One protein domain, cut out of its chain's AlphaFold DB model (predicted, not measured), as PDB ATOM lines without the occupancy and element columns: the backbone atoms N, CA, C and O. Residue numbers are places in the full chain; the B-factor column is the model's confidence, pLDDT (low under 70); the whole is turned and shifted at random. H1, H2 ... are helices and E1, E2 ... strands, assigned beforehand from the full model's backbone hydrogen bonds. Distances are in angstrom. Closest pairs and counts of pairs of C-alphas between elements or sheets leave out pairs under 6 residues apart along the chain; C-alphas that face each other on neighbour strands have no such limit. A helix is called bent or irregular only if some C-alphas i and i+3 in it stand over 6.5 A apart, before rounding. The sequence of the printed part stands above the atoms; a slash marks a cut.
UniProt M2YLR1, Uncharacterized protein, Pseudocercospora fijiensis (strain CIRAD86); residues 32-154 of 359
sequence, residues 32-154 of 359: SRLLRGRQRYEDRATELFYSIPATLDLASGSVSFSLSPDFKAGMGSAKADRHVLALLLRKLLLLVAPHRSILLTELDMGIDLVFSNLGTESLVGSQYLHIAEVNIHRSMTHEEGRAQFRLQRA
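AT A GLANCE: This is residues 32 to 154 of the 359 residues of an uncharacterized protein of Pseudocercospora fijiensis (strain CIRAD86) (UniProt M2YLR1). A strongly twisted wall of five antiparallel strands has one face covered by two helices, H3 and H4, which cross nearly at right angles, while its other face is bare of named helices. The long helix H1 packs on H3 with residues 41 to 49, and its residues 32 to 37 stick out as a free arm. The printed part has 123 residues, with four named helices and five strands along the chain as H1 E1 E2 H2 H3 H4 E3 E4 E5; the sheet's order is E1 E2 E5 E4 E3, and the class is mixed, helices and strands. The whole is compact, with a radius of gyration of the C-alphas of 14.3 A and spans of 45 by 32 by 23 A.

IN THESE COORDINATES: Start with the longest strand, E5, residues 147 to 153: find C-alpha 147 at (-4.791, -18.019, -1.807) and go 20.0 A to C-alpha 153 at (8.653, -32.452, -5.360). Beside it look for E2, residues 62 to 67, 16.8 A long, and E4, residues 134 to 139, 15.9 A long. The edge strands are E1, residues 54 to 57, and E3, residues 127 to 131. H3, residues 78 to 96, is 27.5 A long, and H4, residues 104 to 116, is 16.5 A long. H1, residues 32 to 50, begins at C-alpha 32, at (6.642, -34.051, 31.277), and runs 26.8 A. H2 is residues 69 to 72.

HOW THE PARTS SIT: Look first across the sheet, at N and O pairs within hydrogen-bond range: N 55 and O 64 at 2.8 A between the neighbours E1 and E2, N 149 and O 65 at 2.8 A between E5 and E2, N 135 and O 152 at 2.7 A between E4 and E5, and N 136 and O 129 at 2.8 A between E4 and E3. E3, E4 and E5 form a meander, each strand the antiparallel neighbour of the one before. H3 and H4 are on the same face, two layers with the sheet. H3 lies over E5 at a height over the sheet of 9.9 A, slantwise to the strands; its closest C-alpha pair with E5 is Val 96 and Arg 153, 6.0 A. H4, at a height of 8.3 A, runs along the strands, over E4 and only just over E5, on which 3 of its C-alphas fall. H3, with residues 82 to 90 alone, touches H4 about perpendicular, at 83 degrees; their closest C-alphas are those of Ala 86 and Leu 104, 5.8 A. H1 touches H3 at a steep tilt of 59 degrees, the same way; the closest C-alphas are those of Ala 45 and Leu 88, 4.9 A. H1 is not on the sheet and is apart from H4. H2 is close to but not clearly touching H4, the C-alphas of Lys 72 and Phe 115 being closest at 7.9 A. H2 and H4 are irregular: C-alphas 69 and 72 are 7.4 A apart, C-alphas 106 and 109 7.2 A. Each O i to N i+4 pair is within hydrogen-bond range in H1, against 14 of 15 in H3 and 6 of 9 in H4; H2 is too short for such a pair.

THE WHOLE: The C-alphas farthest apart, those of Ser 32 and Val 124, are 47.0 A apart. The printed part has no cut and no long link. The mean pLDDT of the printed part is 84.4; look for values under 70 at residues 73 to 74, 76 to 77, 79 to 80, 100, 119 to 126 and 140 to 144.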
ATOM      1  N   SER A  32       8.072 -33.787  31.467       92.94
ATOM      2  CA  SER A  32       6.642 -34.051  31.277       92.94
ATOM      3  C   SER A  32       5.856 -32.790  30.911       92.94
ATOM      4  O   SER A  32       4.911 -32.853  30.123       92.94
ATOM      5  N   ARG A  33       6.202 -31.621  31.466       91.81
ATOM      6  CA  ARG A  33       5.561 -30.350  31.089       91.81
ATOM      7  C   ARG A  33       5.928 -29.935  29.664       91.81
ATOM      8  O   ARG A  33       5.046 -29.503  28.928       91.81
ATOM      9  N   LEU A  34       7.192 -30.088  29.269       89.25
ATOM     10  CA  LEU A  34       7.657 -29.788  27.913       89.25
ATOM     11  C   LEU A  34       7.034 -30.733  26.881       89.25
ATOM     12  O   LEU A  34       6.562 -30.264  25.849       89.25
ATOM     13  N   LEU A  35       6.955 -32.032  27.182       90.31
ATOM     14  CA  LEU A  35       6.295 -33.024  26.330       90.31
ATOM     15  C   LEU A  35       4.805 -32.718  26.160       90.31
ATOM     16  O   LEU A  35       4.321 -32.681  25.034       90.31
ATOM     17  N   ARG A  36       4.090 -32.396  27.248       91.38
ATOM     18  CA  ARG A  36       2.680 -31.971  27.170       91.38
ATOM     19  C   ARG A  36       2.501 -30.685  26.366       91.38
ATOM     20  O   ARG A  36       1.546 -30.573  25.606       91.38
ATOM     21  N   GLY A  37       3.406 -29.720  26.526       87.75
ATOM     22  CA  GLY A  37       3.399 -28.489  25.733       87.75
ATOM     23  C   GLY A  37       3.577 -28.770  24.243       87.75
ATOM     24  O   GLY A  37       2.802 -28.276  23.431       87.75
ATOM     25  N   ARG A  38       4.546 -29.622  23.894       89.25
ATOM     26  CA  ARG A  38       4.788 -30.062  22.517       89.25
ATOM     27  C   ARG A  38       3.579 -30.787  21.927       89.25
ATOM     28  O   ARG A  38       3.169 -30.439  20.825       89.25
ATOM     29  N   GLN A  39       2.994 -31.727  22.668       92.56
ATOM     30  CA  GLN A  39       1.826 -32.485  22.218       92.56
ATOM     31  C   GLN A  39       0.664 -31.555  21.863       92.56
ATOM     32  O   GLN A  39       0.104 -31.672  20.787       92.56
ATOM     33  N   ARG A  40       0.379 -30.544  22.696       91.25
ATOM     34  CA  ARG A  40      -0.681 -29.559  22.412       91.25
ATOM     35  C   ARG A  40      -0.477 -28.823  21.089       91.25
ATOM     36  O   ARG A  40      -1.448 -28.543  20.392       91.25
ATOM     37  N   TYR A  41       0.765 -28.483  20.748       91.88
ATOM     38  CA  TYR A  41       1.054 -27.849  19.462       91.88
ATOM     39  C   TYR A  41       0.896 -28.825  18.293       91.88
ATOM     40  O   TYR A  41       0.389 -28.428  17.244       91.88
ATOM     41  N   GLU A  42       1.301 -30.085  18.467       92.38
ATOM     42  CA  GLU A  42       1.125 -31.137  17.459       92.38
ATOM     43  C   GLU A  42      -0.359 -31.467  17.230       92.38
ATOM     44  O   GLU A  42      -0.786 -31.544  16.075       92.38
ATOM     45  N   ASP A  43      -1.158 -31.569  18.294       92.94
ATOM     46  CA  ASP A  43      -2.607 -31.791  18.236       92.94
ATOM     47  C   ASP A  43      -3.286 -30.637  17.495       92.94
ATOM     48  O   ASP A  43      -3.993 -30.852  16.512       92.94
ATOM     49  N   ARG A  44      -2.976 -29.391  17.875       92.38
ATOM     50  CA  ARG A  44      -3.551 -28.208  17.225       92.38
ATOM     51  C   ARG A  44      -3.171 -28.101  15.750       92.38
ATOM     52  O   ARG A  44      -4.008 -27.756  14.919       92.38
ATOM     53  N   ALA A  45      -1.919 -28.392  15.401       93.25
ATOM     54  CA  ALA A  45      -1.490 -28.422  14.004       93.25
ATOM     55  C   ALA A  45      -2.203 -29.533  13.215       93.25
ATOM     56  O   ALA A  45      -2.487 -29.358  12.033       93.25
ATOM     57  N   THR A  46      -2.505 -30.660  13.861       93.06
ATOM     58  CA  THR A  46      -3.245 -31.780  13.267       93.06
ATOM     59  C   THR A  46      -4.713 -31.423  13.030       93.06
ATOM     60  O   THR A  46      -5.226 -31.680  11.946       93.06
ATOM     61  N   GLU A  47      -5.367 -30.758  13.984       91.75
ATOM     62  CA  GLU A  47      -6.725 -30.222  13.804       91.75
ATOM     63  C   GLU A  47      -6.801 -29.279  12.597       91.75
ATOM     64  O   GLU A  47      -7.653 -29.454  11.728       91.75
ATOM     65  N   LEU A  48      -5.871 -28.317  12.512       91.62
ATOM     66  CA  LEU A  48      -5.807 -27.368  11.396       91.62
ATOM     67  C   LEU A  48      -5.520 -28.060  10.061       91.62
ATOM     68  O   LEU A  48      -6.057 -27.673   9.027       91.62
ATOM     69  N   PHE A  49      -4.672 -29.084  10.071       92.88
ATOM     70  CA  PHE A  49      -4.369 -29.865   8.880       92.88
ATOM     71  C   PHE A  49      -5.618 -30.566   8.332       92.88
ATOM     72  O   PHE A  49      -5.865 -30.516   7.127       92.88
ATOM     73  N   TYR A  50      -6.440 -31.155   9.204       91.81
ATOM     74  CA  TYR A  50      -7.686 -31.809   8.798       91.81
ATOM     75  C   TYR A  50      -8.793 -30.843   8.373       91.81
ATOM     76  O   TYR A  50      -9.687 -31.262   7.641       91.81
ATOM     77  N   SER A  51      -8.734 -29.577   8.797       89.88
ATOM     78  CA  SER A  51      -9.672 -28.537   8.358       89.88
ATOM     79  C   SER A  51      -9.286 -27.859   7.042       89.88
ATOM     80  O   SER A  51     -10.015 -26.990   6.579       89.88
ATOM     81  N   ILE A  52      -8.109 -28.157   6.480       90.81
ATOM     82  CA  ILE A  52      -7.689 -27.585   5.197       90.81
ATOM     83  C   ILE A  52      -8.071 -28.563   4.087       90.81
ATOM     84  O   ILE A  52      -7.540 -29.678   4.073       90.81
ATOM     85  N   PRO A  53      -8.901 -28.157   3.113       90.62
ATOM     86  CA  PRO A  53      -9.179 -28.973   1.945       90.62
ATOM     87  C   PRO A  53      -7.911 -29.053   1.091       90.62
ATOM     88  O   PRO A  53      -7.462 -28.070   0.491       90.62
ATOM     89  N   ALA A  54      -7.310 -30.236   1.066       92.69
ATOM     90  CA  ALA A  54      -6.092 -30.522   0.329       92.69
ATOM     91  C   ALA A  54      -6.342 -31.643  -0.677       92.69
ATOM     92  O   ALA A  54      -6.996 -32.641  -0.380       92.69
ATOM     93  N   THR A  55      -5.766 -31.491  -1.860       94.06
ATOM     94  CA  THR A  55      -5.837 -32.465  -2.943       94.06
ATOM     95  C   THR A  55      -4.443 -33.002  -3.227       94.06
ATOM     96  O   THR A  55      -3.558 -32.228  -3.597       94.06
ATOM     97  N   LEU A  56      -4.245 -34.312  -3.078       93.31
ATOM     98  CA  LEU A  56      -2.998 -34.999  -3.417       93.31
ATOM     99  C   LEU A  56      -3.149 -35.703  -4.770       93.31
ATOM    100  O   LEU A  56      -3.942 -36.633  -4.905       93.31
ATOM    101  N   ASP A  57      -2.376 -35.263  -5.762       92.44
ATOM    102  CA  ASP A  57      -2.292 -35.910  -7.071       92.44
ATOM    103  C   ASP A  57      -1.254 -37.032  -7.037       92.44
ATOM    104  O   ASP A  57      -0.051 -36.778  -6.957       92.44
ATOM    105  N   LEU A  58      -1.715 -38.277  -7.114       89.88
ATOM    106  CA  LEU A  58      -0.874 -39.465  -6.984       89.88
ATOM    107  C   LEU A  58       0.099 -39.638  -8.160       89.88
ATOM    108  O   LEU A  58       1.203 -40.165  -7.980       89.88
ATOM    109  N   ALA A  59      -0.274 -39.156  -9.350       88.75
ATOM    110  CA  ALA A  59       0.543 -39.287 -10.552       88.75
ATOM    111  C   ALA A  59       1.797 -38.399 -10.502       88.75
ATOM    112  O   ALA A  59       2.895 -38.847 -10.838       88.75
ATOM    113  N   SER A  60       1.650 -37.151 -10.046       89.12
ATOM    114  CA  SER A  60       2.774 -36.219  -9.874       89.12
ATOM    115  C   SER A  60       3.388 -36.226  -8.470       89.12
ATOM    116  O   SER A  60       4.501 -35.730  -8.282       89.12
ATOM    117  N   GLY A  61       2.665 -36.741  -7.472       89.50
ATOM    118  CA  GLY A  61       2.999 -36.582  -6.057       89.50
ATOM    119  C   GLY A  61       2.904 -35.126  -5.587       89.50
ATOM    120  O   GLY A  61       3.658 -34.726  -4.704       89.50
ATOM    121  N   SER A  62       2.051 -34.308  -6.218       92.88
ATOM    122  CA  SER A  62       1.867 -32.891  -5.869       92.88
ATOM    123  C   SER A  62       0.665 -32.706  -4.949       92.88
ATOM    124  O   SER A  62      -0.376 -33.321  -5.163       92.88
ATOM    125  N   VAL A  63       0.764 -31.785  -3.992       94.62
ATOM    126  CA  VAL A  63      -0.365 -31.377  -3.145       94.62
ATOM    127  C   VAL A  63      -0.819 -29.982  -3.538       94.62
ATOM    128  O   VAL A  63       0.003 -29.088  -3.715       94.62
ATOM    129  N   SER A  64      -2.125 -29.774  -3.666       94.00
ATOM    130  CA  SER A  64      -2.723 -28.449  -3.849       94.00
ATOM    131  C   SER A  64      -3.735 -28.182  -2.743       94.00
ATOM    132  O   SER A  64      -4.505 -29.070  -2.401       94.00
ATOM    133  N   PHE A  65      -3.749 -26.976  -2.188       93.31
ATOM    134  CA  PHE A  65      -4.714 -26.571  -1.164       93.31
ATOM    135  C   PHE A  65      -5.013 -25.076  -1.285       93.31
ATOM    136  O   PHE A  65      -4.276 -24.340  -1.948       93.31
ATOM    137  N   SER A  66      -6.093 -24.622  -0.657       90.75
ATOM    138  CA  SER A  66      -6.461 -23.207  -0.602       90.75
ATOM    139  C   SER A  66      -6.622 -22.744   0.841       90.75
ATOM    140  O   SER A  66      -7.046 -23.506   1.709       90.75
ATOM    141  N   LEU A  67      -6.252 -21.491   1.105       89.12
ATOM    142  CA  LEU A  67      -6.399 -20.865   2.416       89.12
ATOM    143  C   LEU A  67      -7.217 -19.580   2.300       89.12
ATOM    144  O   LEU A  67      -6.998 -18.775   1.395       89.12
ATOM    145  N   SER A  68      -8.141 -19.398   3.243       86.88
ATOM    146  CA  SER A  68      -8.910 -18.160   3.408       86.88
ATOM    147  C   SER A  68      -8.038 -17.051   4.021       86.88
ATOM    148  O   SER A  68      -7.172 -17.368   4.848       86.88
ATOM    149  N   PRO A  69      -8.267 -15.764   3.688       81.00
ATOM    150  CA  PRO A  69      -7.629 -14.637   4.378       81.00
ATOM    151  C   PRO A  69      -7.838 -14.682   5.899       81.00
ATOM    152  O   PRO A  69      -6.919 -14.371   6.660       81.00
ATOM    153  N   ASP A  70      -8.991 -15.186   6.344       81.19
ATOM    154  CA  ASP A  70      -9.365 -15.261   7.759       81.19
ATOM    155  C   ASP A  70      -8.802 -16.493   8.476       81.19
ATOM    156  O   ASP A  70      -9.086 -16.714   9.653       81.19
ATOM    157  N   PHE A  71      -7.958 -17.299   7.818       83.19
ATOM    158  CA  PHE A  71      -7.366 -18.499   8.421       83.19
ATOM    159  C   PHE A  71      -6.644 -18.203   9.750       83.19
ATOM    160  O   PHE A  71      -6.586 -19.051  10.641       83.19
ATOM    161  N   LYS A  72      -6.117 -16.981   9.916       76.50
ATOM    162  CA  LYS A  72      -5.447 -16.546  11.150       76.50
ATOM    163  C   LYS A  72      -6.374 -15.984  12.232       76.50
ATOM    164  O   LYS A  72      -5.901 -15.787  13.348       76.50
ATOM    165  N   ALA A  73      -7.655 -15.749  11.952       65.38
ATOM    166  CA  ALA A  73      -8.561 -15.029  12.853       65.38
ATOM    167  C   ALA A  73      -8.812 -15.736  14.205       65.38
ATOM    168  O   ALA A  73      -9.277 -15.105  15.147       65.38
ATOM    169  N   GLY A  74      -8.471 -17.025  14.328       63.81
ATOM    170  CA  GLY A  74      -8.589 -17.814  15.564       63.81
ATOM    171  C   GLY A  74      -7.264 -18.157  16.258       63.81
ATOM    172  O   GLY A  74      -7.238 -19.075  17.081       63.81
ATOM    173  N   MET A  75      -6.157 -17.503  15.895       73.62
ATOM    174  CA  MET A  75      -4.840 -17.734  16.499       73.62
ATOM    175  C   MET A  75      -4.576 -16.766  17.663       73.62
ATOM    176  O   MET A  75      -5.015 -15.619  17.642       73.62
ATOM    177  N   GLY A  76      -3.952 -17.271  18.731       67.88
ATOM    178  CA  GLY A  76      -3.935 -16.612  20.038       67.88
ATOM    179  C   GLY A  76      -2.692 -15.759  20.284       67.88
ATOM    180  O   GLY A  76      -2.787 -14.546  20.444       67.88
ATOM    181  N   SER A  77      -1.521 -16.393  20.395       68.31
ATOM    182  CA  SER A  77      -0.260 -15.722  20.743       68.31
ATOM    183  C   SER A  77       0.765 -15.892  19.634       68.31
ATOM    184  O   SER A  77       1.162 -17.018  19.344       68.31
ATOM    185  N   ALA A  78       1.312 -14.781  19.126       72.19
ATOM    186  CA  ALA A  78       2.202 -14.750  17.960       72.19
ATOM    187  C   ALA A  78       3.322 -15.816  17.950       72.19
ATOM    188  O   ALA A  78       3.642 -16.373  16.901       72.19
ATOM    189  N   LYS A  79       3.919 -16.138  19.110       69.44
ATOM    190  CA  LYS A  79       4.979 -17.160  19.212       69.44
ATOM    191  C   LYS A  79       4.437 -18.593  19.201       69.44
ATOM    192  O   LYS A  79       5.019 -19.457  18.546       69.44
ATOM    193  N   ALA A  80       3.357 -18.852  19.939       69.12
ATOM    194  CA  ALA A  80       2.692 -20.155  19.946       69.12
ATOM    195  C   ALA A  80       2.105 -20.463  18.561       69.12
ATOM    196  O   ALA A  80       2.267 -21.568  18.048       69.12
ATOM    197  N   ASP A  81       1.536 -19.444  17.926       83.69
ATOM    198  CA  ASP A  81       0.946 -19.500  16.595       83.69
ATOM    199  C   ASP A  81       2.003 -19.844  15.542       83.69
ATOM    200  O   ASP A  81       1.808 -20.758  14.745       83.69
ATOM    201  N   ARG A  82       3.183 -19.206  15.585       89.25
ATOM    202  CA  ARG A  82       4.272 -19.513  14.641       89.25
ATOM    203  C   ARG A  82       4.755 -20.961  14.755       89.25
ATOM    204  O   ARG A  82       5.019 -21.592  13.737       89.25
ATOM    205  N   HIS A  83       4.833 -21.514  15.967       90.81
ATOM    206  CA  HIS A  83       5.230 -22.911  16.161       90.81
ATOM    207  C   HIS A  83       4.189 -23.897  15.610       90.81
ATOM    208  O   HIS A  83       4.550 -24.859  14.932       90.81
ATOM    209  N   VAL A  84       2.899 -23.635  15.846       92.69
ATOM    210  CA  VAL A  84       1.798 -24.431  15.280       92.69
ATOM    211  C   VAL A  84       1.806 -24.360  13.751       92.69
ATOM    212  O   VAL A  84       1.703 -25.393  13.094       92.69
ATOM    213  N   LEU A  85       2.005 -23.172  13.171       93.00
ATOM    214  CA  LEU A  85       2.105 -22.988  11.719       93.00
ATOM    215  C   LEU A  85       3.315 -23.709  11.114       93.00
ATOM    216  O   LEU A  85       3.206 -24.278  10.030       93.00
ATOM    217  N   ALA A  86       4.449 -23.743  11.820       93.81
ATOM    218  CA  ALA A  86       5.612 -24.525  11.412       93.81
ATOM    219  C   ALA A  86       5.284 -26.026  11.364       93.81
ATOM    220  O   ALA A  86       5.586 -26.702  10.383       93.81
ATOM    221  N   LEU A  87       4.626 -26.555  12.401       94.19
ATOM    222  CA  LEU A  87       4.204 -27.959  12.449       94.19
ATOM    223  C   LEU A  87       3.176 -28.287  11.359       94.19
ATOM    224  O   LEU A  87       3.270 -29.341  10.729       94.19
ATOM    225  N   LEU A  88       2.240 -27.374  11.095       94.44
ATOM    226  CA  LEU A  88       1.263 -27.500  10.019       94.44
ATOM    227  C   LEU A  88       1.943 -27.538   8.643       94.44
ATOM    228  O   LEU A  88       1.695 -28.452   7.858       94.44
ATOM    229  N   LEU A  89       2.847 -26.591   8.363       94.50
ATOM    230  CA  LEU A  89       3.606 -26.573   7.112       94.50
ATOM    231  C   LEU A  89       4.439 -27.846   6.958       94.50
ATOM    232  O   LEU A  89       4.453 -28.443   5.887       94.50
ATOM    233  N   ARG A  90       5.077 -28.317   8.034       94.19
ATOM    234  CA  ARG A  90       5.807 -29.587   8.027       94.19
ATOM    235  C   ARG A  90       4.910 -30.758   7.626       94.19
ATOM    236  O   ARG A  90       5.332 -31.560   6.800       94.19
ATOM    237  N   LYS A  91       3.694 -30.861   8.178       92.94
ATOM    238  CA  LYS A  91       2.726 -31.909   7.804       92.94
ATOM    239  C   LYS A  91       2.382 -31.847   6.315       92.94
ATOM    240  O   LYS A  91       2.457 -32.869   5.644       92.94
ATOM    241  N   LEU A  92       2.115 -30.653   5.783       93.69
ATOM    242  CA  LEU A  92       1.840 -30.455   4.355       93.69
ATOM    243  C   LEU A  92       3.034 -30.841   3.463       93.69
ATOM    244  O   LEU A  92       2.850 -31.486   2.435       93.69
ATOM    245  N   LEU A  93       4.262 -30.495   3.863       93.44
ATOM    246  CA  LEU A  93       5.480 -30.861   3.129       93.44
ATOM    247  C   LEU A  93       5.720 -32.377   3.119       93.44
ATOM    248  O   LEU A  93       6.111 -32.926   2.088       93.44
ATOM    249  N   LEU A  94       5.443 -33.061   4.234       91.69
ATOM    250  CA  LEU A  94       5.617 -34.512   4.364       91.69
ATOM    251  C   LEU A  94       4.702 -35.325   3.438       91.69
ATOM    252  O   LEU A  94       5.046 -36.461   3.115       91.69
ATOM    253  N   LEU A  95       3.588 -34.751   2.973       90.62
ATOM    254  CA  LEU A  95       2.731 -35.381   1.963       90.62
ATOM    255  C   LEU A  95       3.421 -35.505   0.599       90.62
ATOM    256  O   LEU A  95       3.169 -36.462  -0.131       90.62
ATOM    257  N   VAL A  96       4.280 -34.537   0.260       90.81
ATOM    258  CA  VAL A  96       4.975 -34.447  -1.033       90.81
ATOM    259  C   VAL A  96       6.362 -35.065  -0.972       90.81
ATOM    260  O   VAL A  96       6.760 -35.747  -1.907       90.81
ATOM    261  N   ALA A  97       7.115 -34.810   0.096       87.69
ATOM    262  CA  ALA A  97       8.456 -35.339   0.310       87.69
ATOM    263  C   ALA A  97       8.561 -35.869   1.749       87.69
ATOM    264  O   ALA A  97       8.833 -35.103   2.679       87.69
ATOM    265  N   PRO A  98       8.325 -37.174   1.968       80.44
ATOM    266  CA  PRO A  98       8.405 -37.774   3.292       80.44
ATOM    267  C   PRO A  98       9.874 -37.921   3.737       80.44
ATOM    268  O   PRO A  98      10.459 -39.008   3.697       80.44
ATOM    269  N   HIS A  99      10.477 -36.809   4.168       74.81
ATOM    270  CA  HIS A  99      11.836 -36.723   4.717       74.81
ATOM    271  C   HIS A  99      11.887 -37.011   6.214       74.81
ATOM    272  O   HIS A  99      10.951 -36.736   6.964       74.81
ATOM    273  N   ARG A 100      13.032 -37.530   6.679       63.91
ATOM    274  CA  ARG A 100      13.185 -38.017   8.061       63.91
ATOM    275  C   ARG A 100      13.346 -36.922   9.128       63.91
ATOM    276  O   ARG A 100      13.132 -37.220  10.297       63.91
ATOM    277  N   SER A 101      13.611 -35.660   8.778       77.00
ATOM    278  CA  SER A 101      13.590 -34.554   9.755       77.00
ATOM    279  C   SER A 101      13.671 -33.183   9.080       77.00
ATOM    280  O   SER A 101      14.759 -32.741   8.729       77.00
ATOM    281  N   ILE A 102      12.539 -32.493   8.929       86.25
ATOM    282  CA  ILE A 102      12.530 -31.062   8.590       86.25
ATOM    283  C   ILE A 102      12.641 -30.280   9.901       86.25
ATOM    284  O   ILE A 102      11.807 -30.470  10.799       86.25
ATOM    285  N   LEU A 103      13.676 -29.450  10.040       89.69
ATOM    286  CA  LEU A 103      13.848 -28.608  11.223       89.69
ATOM    287  C   LEU A 103      12.833 -27.463  11.178       89.69
ATOM    288  O   LEU A 103      12.633 -26.839  10.142       89.69
ATOM    289  N   LEU A 104      12.198 -27.153  12.309       88.88
ATOM    290  CA  LEU A 104      11.162 -26.110  12.345       88.88
ATOM    291  C   LEU A 104      11.712 -24.713  12.022       88.88
ATOM    292  O   LEU A 104      10.976 -23.880  11.513       88.88
ATOM    293  N   THR A 105      13.000 -24.474  12.270       88.06
ATOM    294  CA  THR A 105      13.691 -23.218  11.939       88.06
ATOM    295  C   THR A 105      13.868 -23.015  10.434       88.06
ATOM    296  O   THR A 105      13.935 -21.887   9.967       88.06
ATOM    297  N   GLU A 106      13.912 -24.089   9.641       88.94
ATOM    298  CA  GLU A 106      13.992 -23.997   8.172       88.94
ATOM    299  C   GLU A 106      12.652 -23.574   7.554       88.94
ATOM    300  O   GLU A 106      12.590 -23.164   6.395       88.94
ATOM    301  N   LEU A 107      11.570 -23.660   8.332       92.38
ATOM    302  CA  LEU A 107      10.215 -23.369   7.883       92.38
ATOM    303  C   LEU A 107       9.842 -21.898   8.017       92.38
ATOM    304  O   LEU A 107       8.804 -21.514   7.493       92.38
ATOM    305  N   ASP A 108      10.663 -21.069   8.665       89.75
ATOM    306  CA  ASP A 108      10.328 -19.672   8.950       89.75
ATOM    307  C   ASP A 108       9.965 -18.884   7.682       89.75
ATOM    308  O   ASP A 108       8.897 -18.275   7.620       89.75
ATOM    309  N   MET A 109      10.780 -18.990   6.628       88.38
ATOM    310  CA  MET A 109      10.486 -18.349   5.339       88.38
ATOM    311  C   MET A 109       9.213 -18.908   4.688       88.38
ATOM    312  O   MET A 109       8.448 -18.173   4.068       88.38
ATOM    313  N   GLY A 110       8.973 -20.214   4.837       89.19
ATOM    314  CA  GLY A 110       7.778 -20.869   4.314       89.19
ATOM    315  C   GLY A 110       6.510 -20.436   5.038       89.19
ATOM    316  O   GLY A 110       5.480 -20.246   4.400       89.19
ATOM    317  N   ILE A 111       6.585 -20.221   6.350       91.19
ATOM    318  CA  ILE A 111       5.466 -19.719   7.148       91.19
ATOM    319  C   ILE A 111       5.089 -18.314   6.689       91.19
ATOM    320  O   ILE A 111       3.906 -18.021   6.514       91.19
ATOM    321  N   ASP A 112       6.086 -17.461   6.459       87.56
ATOM    322  CA  ASP A 112       5.840 -16.093   6.018       87.56
ATOM    323  C   ASP A 112       5.264 -16.055   4.593       87.56
ATOM    324  O   ASP A 112       4.310 -15.318   4.332       87.56
ATOM    325  N   LEU A 113       5.743 -16.930   3.705       86.62
ATOM    326  CA  LEU A 113       5.189 -17.087   2.361       86.62
ATOM    327  C   LEU A 113       3.734 -17.586   2.366       86.62
ATOM    328  O   LEU A 113       2.883 -17.028   1.670       86.62
ATOM    329  N   VAL A 114       3.463 -18.663   3.110       87.25
ATOM    330  CA  VAL A 114       2.180 -19.381   3.054       87.25
ATOM    331  C   VAL A 114       1.110 -18.685   3.888       87.25
ATOM    332  O   VAL A 114      -0.037 -18.619   3.463       87.25
ATOM    333  N   PHE A 115       1.462 -18.136   5.053       86.81
ATOM    334  CA  PHE A 115       0.471 -17.665   6.020       86.81
ATOM    335  C   PHE A 115       0.491 -16.150   6.269       86.81
ATOM    336  O   PHE A 115      -0.525 -15.610   6.701       86.81
ATOM    337  N   SER A 116       1.601 -15.428   6.076       78.25
ATOM    338  CA  SER A 116       1.679 -14.008   6.489       78.25
ATOM    339  C   SER A 116       0.981 -13.023   5.551       78.25
ATOM    340  O   SER A 116       0.536 -11.985   6.021       78.25
ATOM    341  N   ASN A 117       0.770 -13.381   4.284       71.06
ATOM    342  CA  ASN A 117       0.217 -12.476   3.269       71.06
ATOM    343  C   ASN A 117      -1.119 -12.965   2.678       71.06
ATOM    344  O   ASN A 117      -1.364 -12.772   1.487       71.06
ATOM    345  N   LEU A 118      -1.959 -13.651   3.462       70.12
ATOM    346  CA  LEU A 118      -3.190 -14.298   2.974       70.12
ATOM    347  C   LEU A 118      -4.305 -13.328   2.526       70.12
ATOM    348  O   LEU A 118      -5.239 -13.779   1.879       70.12
ATOM    349  N   GLY A 119      -4.188 -12.021   2.800       61.19
ATOM    350  CA  GLY A 119      -5.173 -10.998   2.402       61.19
ATOM    351  C   GLY A 119      -4.576  -9.734   1.773       61.19
ATOM    352  O   GLY A 119      -5.277  -8.744   1.602       61.19
ATOM    353  N   THR A 120      -3.278  -9.724   1.461       62.84
ATOM    354  CA  THR A 120      -2.617  -8.546   0.886       62.84
ATOM    355  C   THR A 120      -2.562  -8.683  -0.634       62.84
ATOM    356  O   THR A 120      -1.805  -9.499  -1.159       62.84
ATOM    357  N   GLU A 121      -3.350  -7.871  -1.341       56.31
ATOM    358  CA  GLU A 121      -3.437  -7.839  -2.814       56.31
ATOM    359  C   GLU A 121      -2.126  -7.393  -3.501       56.31
ATOM    360  O   GLU A 121      -1.972  -7.502  -4.712       56.31
ATOM    361  N   SER A 122      -1.151  -6.897  -2.733       50.72
ATOM    362  CA  SER A 122      -0.017  -6.118  -3.248       50.72
ATOM    363  C   SER A 122       1.185  -6.926  -3.755       50.72
ATOM    364  O   SER A 122       2.178  -6.330  -4.171       50.72
ATOM    365  N   LEU A 123       1.151  -8.261  -3.732       55.88
ATOM    366  CA  LEU A 123       2.260  -9.067  -4.255       55.88
ATOM    367  C   LEU A 123       2.003  -9.429  -5.721       55.88
ATOM    368  O   LEU A 123       1.428 -10.466  -6.043       55.88
ATOM    369  N   VAL A 124       2.452  -8.543  -6.611       50.69
ATOM    370  CA  VAL A 124       2.466  -8.760  -8.061       50.69
ATOM    371  C   VAL A 124       3.526  -9.817  -8.392       50.69
ATOM    372  O   VAL A 124       4.714  -9.515  -8.467       50.69
ATOM    373  N   GLY A 125       3.104 -11.072  -8.568       60.09
ATOM    374  CA  GLY A 125       3.951 -12.146  -9.097       60.09
ATOM    375  C   GLY A 125       3.719 -13.515  -8.457       60.09
ATOM    376  O   GLY A 125       3.320 -13.628  -7.300       60.09
ATOM    377  N   SER A 126       4.004 -14.574  -9.221       65.00
ATOM    378  CA  SER A 126       4.137 -15.929  -8.677       65.00
ATOM    379  C   SER A 126       5.302 -15.952  -7.687       65.00
ATOM    380  O   SER A 126       6.427 -15.583  -8.029       65.00
ATOM    381  N   GLN A 127       5.026 -16.369  -6.452       80.19
ATOM    382  CA  GLN A 127       6.057 -16.570  -5.443       80.19
ATOM    383  C   GLN A 127       6.449 -18.041  -5.409       80.19
ATOM    384  O   GLN A 127       5.595 -18.930  -5.319       80.19
ATOM    385  N   TYR A 128       7.757 -18.272  -5.474       84.31
ATOM    386  CA  TYR A 128       8.367 -19.590  -5.489       84.31
ATOM    387  C   TYR A 128       9.351 -19.714  -4.330       84.31
ATOM    388  O   TYR A 128      10.202 -18.845  -4.137       84.31
ATOM    389  N   LEU A 129       9.259 -20.809  -3.582       91.25
ATOM    390  CA  LEU A 129      10.185 -21.113  -2.498       91.25
ATOM    391  C   LEU A 129      10.526 -22.597  -2.486       91.25
ATOM    392  O   LEU A 129       9.676 -23.442  -2.751       91.25
ATOM    393  N   HIS A 130      11.773 -22.907  -2.160       91.31
ATOM    394  CA  HIS A 130      12.264 -24.271  -2.050       91.31
ATOM    395  C   HIS A 130      12.601 -24.589  -0.593       91.31
ATOM    396  O   HIS A 130      13.434 -23.911   0.006       91.31
ATOM    397  N   ILE A 131      11.970 -25.621  -0.032       90.62
ATOM    398  CA  ILE A 131      12.210 -26.087   1.339       90.62
ATOM    399  C   ILE A 131      12.181 -27.608   1.347       90.62
ATOM    400  O   ILE A 131      11.239 -28.198   0.830       90.62
ATOM    401  N   ALA A 132      13.183 -28.239   1.966       87.06
ATOM    402  CA  ALA A 132      13.228 -29.688   2.171       87.06
ATOM    403  C   ALA A 132      12.907 -30.496   0.897       87.06
ATOM    404  O   ALA A 132      12.129 -31.446   0.927       87.06
ATOM    405  N   GLU A 133      13.498 -30.091  -0.234       89.19
ATOM    406  CA  GLU A 133      13.287 -30.724  -1.538       89.19
ATOM    407  C   GLU A 133      11.819 -30.684  -2.038       89.19
ATOM    408  O   GLU A 133      11.380 -31.536  -2.822       89.19
ATOM    409  N   VAL A 134      11.064 -29.671  -1.610       92.38
ATOM    410  CA  VAL A 134       9.718 -29.333  -2.082       92.38
ATOM    411  C   VAL A 134       9.714 -27.894  -2.583       92.38
ATOM    412  O   VAL A 134      10.227 -26.980  -1.941       92.38
ATOM    413  N   ASN A 135       9.108 -27.702  -3.743       93.19
ATOM    414  CA  ASN A 135       8.830 -26.415  -4.341       93.19
ATOM    415  C   ASN A 135       7.421 -25.978  -3.942       93.19
ATOM    416  O   ASN A 135       6.446 -26.684  -4.203       93.19
ATOM    417  N   ILE A 136       7.328 -24.813  -3.318       93.25
ATOM    418  CA  ILE A 136       6.090 -24.164  -2.907       93.25
ATOM    419  C   ILE A 136       5.793 -23.077  -3.929       93.25
ATOM    420  O   ILE A 136       6.582 -22.148  -4.098       93.25
ATOM    421  N   HIS A 137       4.658 -23.199  -4.605       91.81
ATOM    422  CA  HIS A 137       4.167 -22.214  -5.551       91.81
ATOM    423  C   HIS A 137       2.860 -21.617  -5.040       91.81
ATOM    424  O   HIS A 137       1.889 -22.341  -4.798       91.81
ATOM    425  N   ARG A 138       2.817 -20.290  -4.928       88.56
ATOM    426  CA  ARG A 138       1.590 -19.548  -4.634       88.56
ATOM    427  C   ARG A 138       0.980 -19.028  -5.933       88.56
ATOM    428  O   ARG A 138       1.633 -18.308  -6.683       88.56
ATOM    429  N   SER A 139      -0.273 -19.394  -6.187       83.44
ATOM    430  CA  SER A 139      -1.094 -18.862  -7.274       83.44
ATOM    431  C   SER A 139      -2.153 -17.926  -6.699       83.44
ATOM    432  O   SER A 139      -2.839 -18.271  -5.737       83.44
ATOM    433  N   MET A 140      -2.293 -16.745  -7.298       65.75
ATOM    434  CA  MET A 140      -3.369 -15.802  -6.988       65.75
ATOM    435  C   MET A 140      -4.552 -16.107  -7.914       65.75
ATOM    436  O   MET A 140      -4.761 -15.431  -8.915       65.75
ATOM    437  N   THR A 141      -5.273 -17.193  -7.646       61.34
ATOM    438  CA  THR A 141      -6.518 -17.519  -8.353       61.34
ATOM    439  C   THR A 141      -7.690 -16.943  -7.566       61.34
ATOM    440  O   THR A 141      -7.925 -17.303  -6.419       61.34
ATOM    441  N   HIS A 142      -8.380 -15.986  -8.186       52.53
ATOM    442  CA  HIS A 142      -9.288 -15.021  -7.559       52.53
ATOM    443  C   HIS A 142     -10.716 -15.555  -7.345       52.53
ATOM    444  O   HIS A 142     -11.683 -14.802  -7.439       52.53
ATOM    445  N   GLU A 143     -10.870 -16.848  -7.073       55.84
ATOM    446  CA  GLU A 143     -12.165 -17.386  -6.661       55.84
ATOM    447  C   GLU A 143     -12.286 -17.147  -5.146       55.84
ATOM    448  O   GLU A 143     -11.597 -17.769  -4.341       55.84
ATOM    449  N   GLU A 144     -13.091 -16.148  -4.762       65.94
ATOM    450  CA  GLU A 144     -13.408 -15.784  -3.364       65.94
ATOM    451  C   GLU A 144     -12.255 -15.203  -2.516       65.94
ATOM    452  O   GLU A 144     -12.332 -15.190  -1.289       65.94
ATOM    453  N   GLY A 145     -11.169 -14.725  -3.132       72.62
ATOM    454  CA  GLY A 145     -10.039 -14.135  -2.394       72.62
ATOM    455  C   GLY A 145      -9.193 -15.149  -1.611       72.62
ATOM    456  O   GLY A 145      -8.375 -14.759  -0.779       72.62
ATOM    457  N   ARG A 146      -9.358 -16.454  -1.869       83.12
ATOM    458  CA  ARG A 146      -8.528 -17.505  -1.267       83.12
ATOM    459  C   ARG A 146      -7.185 -17.606  -1.985       83.12
ATOM    460  O   ARG A 146      -7.116 -17.620  -3.210       83.12
ATOM    461  N   ALA A 147      -6.103 -17.754  -1.228       86.56
ATOM    462  CA  ALA A 147      -4.791 -18.019  -1.807       86.56
ATOM    463  C   ALA A 147      -4.656 -19.514  -2.126       86.56
ATOM    464  O   ALA A 147      -4.832 -20.355  -1.241       86.56
ATOM    465  N   GLN A 148      -4.325 -19.851  -3.377       89.75
ATOM    466  CA  GLN A 148      -4.081 -21.232  -3.783       89.75
ATOM    467  C   GLN A 148      -2.591 -21.556  -3.714       89.75
ATOM    468  O   GLN A 148      -1.742 -20.841  -4.252       89.75
ATOM    469  N   PHE A 149      -2.273 -22.684  -3.097       92.31
ATOM    470  CA  PHE A 149      -0.916 -23.180  -2.957       92.31
ATOM    471  C   PHE A 149      -0.773 -24.517  -3.658       92.31
ATOM    472  O   PHE A 149      -1.674 -25.358  -3.635       92.31
ATOM    473  N   ARG A 150       0.392 -24.719  -4.267       93.44
ATOM    474  CA  ARG A 150       0.802 -25.995  -4.836       93.44
ATOM    475  C   ARG A 150       2.186 -26.356  -4.323       93.44
ATOM    476  O   ARG A 150       3.133 -25.593  -4.486       93.44
ATOM    477  N   LEU A 151       2.283 -27.528  -3.717       94.81
ATOM    478  CA  LEU A 151       3.507 -28.144  -3.238       94.81
ATOM    479  C   LEU A 151       3.898 -29.246  -4.215       94.81
ATOM    480  O   LEU A 151       3.089 -30.120  -4.526       94.81
ATOM    481  N   GLN A 152       5.128 -29.206  -4.712       94.00
ATOM    482  CA  GLN A 152       5.623 -30.177  -5.684       94.00
ATOM    483  C   GLN A 152       7.011 -30.649  -5.305       94.00
ATOM    484  O   GLN A 152       7.827 -29.868  -4.825       94.00
ATOM    485  N   ARG A 153       7.308 -31.921  -5.560       91.19
ATOM    486  CA  ARG A 153       8.653 -32.452  -5.360       91.19
ATOM    487  C   ARG A 153       9.650 -31.642  -6.196       91.19
ATOM    488  O   ARG A 153       9.416 -31.403  -7.380       91.19
ATOM    489  N   ALA A 154      10.746 -31.209  -5.583       90.12
ATOM    490  CA  ALA A 154      11.822 -30.540  -6.297       90.12
ATOM    491  C   ALA A 154      12.668 -31.539  -7.087       90.12
ATOM    492  O   ALA A 154      12.690 -32.733  -6.785       90.12
TER     493      ALA A 154